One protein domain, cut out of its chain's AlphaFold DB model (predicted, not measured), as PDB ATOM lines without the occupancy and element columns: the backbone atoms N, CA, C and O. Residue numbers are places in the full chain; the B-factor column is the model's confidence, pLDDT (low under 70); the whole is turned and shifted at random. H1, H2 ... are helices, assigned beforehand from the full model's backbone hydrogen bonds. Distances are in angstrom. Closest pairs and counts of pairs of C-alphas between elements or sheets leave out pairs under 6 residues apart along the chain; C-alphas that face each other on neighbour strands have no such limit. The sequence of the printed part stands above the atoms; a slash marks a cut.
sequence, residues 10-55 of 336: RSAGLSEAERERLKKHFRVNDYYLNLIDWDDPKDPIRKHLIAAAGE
ATOM      1  N   ARG A  10     -16.371 106.232 -21.160       55.88
ATOM      2  CA  ARG A  10     -14.950 106.572 -20.996       55.88
ATOM      3  C   ARG A  10     -14.222 105.743 -19.939       55.88
ATOM      4  O   ARG A  10     -13.001 105.699 -19.951       55.88
ATOM      5  N   SER A  11     -14.936 105.032 -19.066       56.25
ATOM      6  CA  SER A  11     -14.330 104.062 -18.144       56.25
ATOM      7  C   SER A  11     -14.027 102.703 -18.788       56.25
ATOM      8  O   SER A  11     -13.755 101.758 -18.053       56.25
ATOM      9  N   ALA A  12     -14.083 102.569 -20.124       53.00
ATOM     10  CA  ALA A  12     -13.885 101.319 -20.876       53.00
ATOM     11  C   ALA A  12     -12.666 100.472 -20.438       53.00
ATOM     12  O   ALA A  12     -12.735  99.250 -20.526       53.00
ATOM     13  N   GLY A  13     -11.611 101.085 -19.884       57.25
ATOM     14  CA  GLY A  13     -10.421 100.410 -19.336       57.25
ATOM     15  C   GLY A  13     -10.404 100.152 -17.815       57.25
ATOM     16  O   GLY A  13      -9.364  99.785 -17.267       57.25
ATOM     17  N   LEU A  14     -11.506 100.387 -17.097       65.44
ATOM     18  CA  LEU A  14     -11.655 100.041 -15.678       65.44
ATOM     19  C   LEU A  14     -12.357  98.691 -15.529       65.44
ATOM     20  O   LEU A  14     -13.426  98.476 -16.110       65.44
ATOM     21  N   SER A  15     -11.783  97.827 -14.693       68.62
ATOM     22  CA  SER A  15     -12.440  96.624 -14.192       68.62
ATOM     23  C   SER A  15     -13.720  96.981 -13.433       68.62
ATOM     24  O   SER A  15     -13.853  98.072 -12.872       68.62
ATOM     25  N   GLU A  16     -14.657  96.037 -13.365       68.31
ATOM     26  CA  GLU A  16     -15.925  96.226 -12.651       68.31
ATOM     27  C   GLU A  16     -15.705  96.635 -11.183       68.31
ATOM     28  O   GLU A  16     -16.356  97.541 -10.665       68.31
ATOM     29  N   ALA A  17     -14.698  96.043 -10.533       67.38
ATOM     30  CA  ALA A  17     -14.324  96.373  -9.163       67.38
ATOM     31  C   ALA A  17     -13.801  97.815  -9.012       67.38
ATOM     32  O   ALA A  17     -14.098  98.471  -8.013       67.38
ATOM     33  N   GLU A  18     -13.035  98.326  -9.983       67.50
ATOM     34  CA  GLU A  18     -12.572  99.720  -9.975       67.50
ATOM     35  C   GLU A  18     -13.747 100.687 -10.193       67.50
ATOM     36  O   GLU A  18     -13.856 101.682  -9.475       67.50
ATOM     37  N   ARG A  19     -14.668 100.382 -11.120       70.12
ATOM     38  CA  ARG A  19     -15.855 101.215 -11.391       70.12
ATOM     39  C   ARG A  19     -16.756 101.347 -10.167       70.12
ATOM     40  O   ARG A  19     -17.120 102.463  -9.797       70.12
ATOM     41  N   GLU A  20     -17.062 100.237  -9.502       66.19
ATOM     42  CA  GLU A  20     -17.905 100.235  -8.301       66.19
ATOM     43  C   GLU A  20     -17.265 101.005  -7.132       66.19
ATOM     44  O   GLU A  20     -17.936 101.766  -6.427       66.19
ATOM     45  N   ARG A  21     -15.942 100.894  -6.953       64.88
ATOM     46  CA  ARG A  21     -15.215 101.664  -5.926       64.88
ATOM     47  C   ARG A  21     -15.268 103.166  -6.189       64.88
ATOM     48  O   ARG A  21     -15.511 103.935  -5.255       64.88
ATOM     49  N   LEU A  22     -15.082 103.574  -7.444       65.50
ATOM     50  CA  LEU A  22     -15.136 104.976  -7.854       65.50
ATOM     51  C   LEU A  22     -16.534 105.569  -7.678       65.50
ATOM     52  O   LEU A  22     -16.659 106.637  -7.077       65.50
ATOM     53  N   LYS A  23     -17.584 104.849  -8.096       65.94
ATOM     54  CA  LYS A  23     -18.987 105.255  -7.899       65.94
ATOM     55  C   LYS A  23     -19.321 105.506  -6.426       65.94
ATOM     56  O   LYS A  23     -20.066 106.436  -6.111       65.94
ATOM     57  N   LYS A  24     -18.764 104.696  -5.521       59.00
ATOM     58  CA  LYS A  24     -19.061 104.760  -4.085       59.00
ATOM     59  C   LYS A  24     -18.320 105.879  -3.344       59.00
ATOM     60  O   LYS A  24     -18.905 106.468  -2.434       59.00
ATOM     61  N   HIS A  25     -17.074 106.189  -3.711       56.31
ATOM     62  CA  HIS A  25     -16.200 107.049  -2.892       56.31
ATOM     63  C   HIS A  25     -15.686 108.315  -3.583       56.31
ATOM     64  O   HIS A  25     -15.210 109.215  -2.893       56.31
ATOM     65  N   PHE A  26     -15.790 108.430  -4.910       64.81
ATOM     66  CA  PHE A  26     -15.167 109.529  -5.644       64.81
ATOM     67  C   PHE A  26     -16.196 110.361  -6.412       64.81
ATOM     68  O   PHE A  26     -16.889 109.881  -7.307       64.81
ATOM     69  N   ARG A  27     -16.302 111.644  -6.053       69.06
ATOM     70  CA  ARG A  27     -17.203 112.604  -6.704       69.06
ATOM     71  C   ARG A  27     -16.390 113.636  -7.481       69.06
ATOM     72  O   ARG A  27     -16.020 114.674  -6.943       69.06
ATOM     73  N   VAL A  28     -16.111 113.332  -8.745       74.56
ATOM     74  CA  VAL A  28     -15.438 114.223  -9.705       74.56
ATOM     75  C   VAL A  28     -16.350 114.537 -10.880       74.56
ATOM     76  O   VAL A  28     -17.249 113.761 -11.188       74.56
ATOM     77  N   ASN A  29     -16.133 115.684 -11.523       81.25
ATOM     78  CA  ASN A  29     -16.845 116.052 -12.744       81.25
ATOM     79  C   ASN A  29     -16.067 115.616 -14.002       81.25
ATOM     80  O   ASN A  29     -14.913 115.186 -13.923       81.25
ATOM     81  N   ASP A  30     -16.683 115.788 -15.175       83.31
ATOM     82  CA  ASP A  30     -16.061 115.448 -16.462       83.31
ATOM     83  C   ASP A  30     -14.745 116.192 -16.708       83.31
ATOM     84  O   ASP A  30     -13.843 115.652 -17.339       83.31
ATOM     85  N   TYR A  31     -14.602 117.414 -16.187       91.12
ATOM     86  CA  TYR A  31     -13.358 118.169 -16.313       91.12
ATOM     87  C   TYR A  31     -12.171 117.410 -15.704       91.12
ATOM     88  O   TYR A  31     -11.140 117.289 -16.361       91.12
ATOM     89  N   TYR A  32     -12.316 116.856 -14.496       90.38
ATOM     90  CA  TYR A  32     -11.226 116.111 -13.869       90.38
ATOM     91  C   TYR A  32     -11.009 114.751 -14.543       90.38
ATOM     92  O   TYR A  32      -9.870 114.338 -14.738       90.38
ATOM     93  N   LEU A  33     -12.085 114.077 -14.970       88.00
ATOM     94  CA  LEU A  33     -11.986 112.813 -15.714       88.00
ATOM     95  C   LEU A  33     -11.275 112.980 -17.066       88.00
ATOM     96  O   LEU A  33     -10.618 112.049 -17.521       88.00
ATOM     97  N   ASN A  34     -11.359 114.161 -17.685       89.56
ATOM     98  CA  ASN A  34     -10.630 114.493 -18.913       89.56
ATOM     99  C   ASN A  34      -9.133 114.742 -18.683       89.56
ATOM    100  O   ASN A  34      -8.387 114.867 -19.652       89.56
ATOM    101  N   LEU A  35      -8.679 114.832 -17.429       92.69
ATOM    102  CA  LEU A  35      -7.250 114.868 -17.128       92.69
ATOM    103  C   LEU A  35      -6.617 113.486 -17.205       92.69
ATOM    104  O   LEU A  35      -5.394 113.429 -17.208       92.69
ATOM    105  N   ILE A  36      -7.407 112.411 -17.238       90.75
ATOM    106  CA  ILE A  36      -6.935 111.027 -17.274       90.75
ATOM    107  C   ILE A  36      -6.757 110.591 -18.728       90.75
ATOM    108  O   ILE A  36      -7.672 110.733 -19.538       90.75
ATOM    109  N   ASP A  37      -5.590 110.028 -19.034       90.31
ATOM    110  CA  ASP A  37      -5.419 109.226 -20.239       90.31
ATOM    111  C   ASP A  37      -5.956 107.819 -19.949       90.31
ATOM    112  O   ASP A  37      -5.381 107.068 -19.162       90.31
ATOM    113  N   TRP A  38      -7.122 107.496 -20.509       84.88
ATOM    114  CA  TRP A  38      -7.796 106.219 -20.260       84.88
ATOM    115  C   TRP A  38      -7.201 105.058 -21.061       84.88
ATOM    116  O   TRP A  38      -7.451 103.904 -20.705       84.88
ATOM    117  N   ASP A  39      -6.397 105.358 -22.084       85.44
ATOM    118  CA  ASP A  39      -5.692 104.364 -22.892       85.44
ATOM    119  C   ASP A  39      -4.343 103.974 -22.255       85.44
ATOM    120  O   ASP A  39      -3.815 102.894 -22.534       85.44
ATOM    121  N   ASP A  40      -3.806 104.801 -21.346       87.75
ATOM    122  CA  ASP A  40      -2.632 104.474 -20.537       87.75
ATOM    123  C   ASP A  40      -3.027 103.820 -19.191       87.75
ATOM    124  O   ASP A  40      -3.404 104.504 -18.232       87.75
ATOM    125  N   PRO A  41      -2.863 102.491 -19.019       83.94
ATOM    126  CA  PRO A  41      -3.145 101.831 -17.743       83.94
ATOM    127  C   PRO A  41      -2.222 102.305 -16.610       83.94
ATOM    128  O   PRO A  41      -2.519 102.076 -15.431       83.94
ATOM    129  N   LYS A  42      -1.093 102.944 -16.943       88.31
ATOM    130  CA  LYS A  42      -0.136 103.495 -15.988       88.31
ATOM    131  C   LYS A  42      -0.373 104.968 -15.671       88.31
ATOM    132  O   LYS A  42       0.390 105.463 -14.836       88.31
ATOM    133  N   ASP A  43      -1.409 105.597 -16.236       91.50
ATOM    134  CA  ASP A  43      -1.709 107.011 -16.036       91.50
ATOM    135  C   ASP A  43      -1.722 107.361 -14.532       91.50
ATOM    136  O   ASP A  43      -2.408 106.702 -13.736       91.50
ATOM    137  N   PRO A  44      -0.949 108.376 -14.106       91.62
ATOM    138  CA  PRO A  44      -0.776 108.688 -12.692       91.62
ATOM    139  C   PRO A  44      -2.069 109.196 -12.041       91.62
ATOM    140  O   PRO A  44      -2.314 108.907 -10.871       91.62
ATOM    141  N   ILE A  45      -2.925 109.913 -12.778       91.00
ATOM    142  CA  ILE A  45      -4.198 110.415 -12.248       91.00
ATOM    143  C   ILE A  45      -5.198 109.259 -12.131       91.00
ATOM    144  O   ILE A  45      -5.863 109.157 -11.100       91.00
ATOM    145  N   ARG A  46      -5.248 108.343 -13.113       86.19
ATOM    146  CA  ARG A  46      -6.030 107.093 -13.044       86.19
ATOM    147  C   ARG A  46      -5.643 106.275 -11.814       86.19
ATOM    148  O   ARG A  46      -6.507 105.910 -11.020       86.19
ATOM    149  N   LYS A  47      -4.347 106.010 -11.632       84.44
ATOM    150  CA  LYS A  47      -3.828 105.253 -10.482       84.44
ATOM    151  C   LYS A  47      -4.163 105.910  -9.157       84.44
ATOM    152  O   LYS A  47      -4.634 105.226  -8.256       84.44
ATOM    153  N   HIS A  48      -3.960 107.223  -9.053       81.81
ATOM    154  CA  HIS A  48      -4.295 107.968  -7.845       81.81
ATOM    155  C   HIS A  48      -5.784 107.853  -7.502       81.81
ATOM    156  O   HIS A  48      -6.144 107.622  -6.351       81.81
ATOM    157  N   LEU A  49      -6.653 107.964  -8.510       77.00
ATOM    158  CA  LEU A  49      -8.101 107.813  -8.365       77.00
ATOM    159  C   LEU A  49      -8.477 106.433  -7.794       77.00
ATOM    160  O   LEU A  49      -9.299 106.340  -6.885       77.00
ATOM    161  N   ILE A  50      -7.858 105.369  -8.313       69.75
ATOM    162  CA  ILE A  50      -8.115 103.980  -7.905       69.75
ATOM    163  C   ILE A  50      -7.551 103.690  -6.512       69.75
ATOM    164  O   ILE A  50      -8.247 103.083  -5.696       69.75
ATOM    165  N   ALA A  51      -6.322 104.135  -6.230       65.62
ATOM    166  CA  ALA A  51      -5.683 103.981  -4.926       65.62
ATOM    167  C   ALA A  51      -6.523 104.664  -3.836       65.62
ATOM    168  O   ALA A  51      -6.938 104.003  -2.886       65.62
ATOM    169  N   ALA A  52      -6.911 105.925  -4.054       62.47
ATOM    170  CA  ALA A  52      -7.757 106.684  -3.134       62.47
ATOM    171  C   ALA A  52      -9.159 106.071  -2.942       62.47
ATOM    172  O   ALA A  52      -9.768 106.237  -1.890       62.47
ATOM    173  N   ALA A  53      -9.696 105.354  -3.935       52.56
ATOM    174  CA  ALA A  53     -10.991 104.676  -3.824       52.56
ATOM    175  C   ALA A  53     -10.936 103.356  -3.028       52.56
ATOM    176  O   ALA A  53     -11.983 102.829  -2.645       52.56
ATOM    177  N   GLY A  54      -9.736 102.806  -2.806       44.50
ATOM    178  CA  GLY A  54      -9.484 101.677  -1.905       44.50
ATOM    179  C   GLY A  54      -9.074 102.098  -0.492       44.50
ATOM    180  O   GLY A  54      -8.927 101.241   0.375       44.50
ATOM    181  N   GLU A  55      -8.869 103.390  -0.259       47.91
ATOM    182  CA  GLU A  55      -8.497 103.943   1.037       47.91
ATOM    183  C   GLU A  55      -9.762 104.340   1.805       47.91
ATOM    184  O   GLU A  55     -10.671 104.982   1.272       47.91
TER     185      GLU A  55
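What this domain is: This is residues 10 to 55 of the 336 residues of a protein of Paenibacillus sp. BK033 (UniProt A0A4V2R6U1). Two helices of ten residues, H1 and H3, meet nearly at right angles, the later part of H3 packing on H1 near Arg 21, and a single short turn, H2, sits off to one side, apart from both. A tight link of four residues leads from H1 to H2, and a short link of ten residues from H2 to H3; residues 10 to 15 come before H1, and residues 54 to 55 follow H3. The printed part has 46 residues with three named helices, in the order H1, H2, H3, and no named strand; the class is all helix. It is compact, with a radius of gyration of the C-alphas of 9.6 A, and rounded, spanning 21 by 20 by 17 A.

How they stand to each other: H1, residues 16 to 25, and H3, residues 44 to 53, touch, with 7 pairs of C-alphas within 8 A. Their closest C-alphas are those of Arg 21 and Ala 53, 5.6 A apart. Their lines stand about perpendicular, but only just, at 71 degrees, and their centres are 11.3 A apart. H2, residues 30 to 33, is apart from H1 and apart from H3. In H1 and H3 every O i to N i+4 pair is within hydrogen-bond range; H2 is too short for such a pair, and its one O i to N i+3 pair is within range.

Where its parts are: H1 begins at C-alpha 16, (-15.925, 96.226, -12.651), and is 14.6 A long from first to last C-alpha. H3 is 14.1 A long and ends at C-alpha 53, (-10.991, 104.676, -3.824). H2 measures 4.9 A and begins at C-alpha 30, (-16.061, 115.448, -16.462).

The domain as a whole: The two C-alphas farthest apart are those of Asp 39 and Glu 55, at 24.1 A. The printed part has no cut, and no link is long. Mean pLDDT of the printed part is 73.7; residues 10 to 18, 20 to 27 and 50 to 55 are under 70.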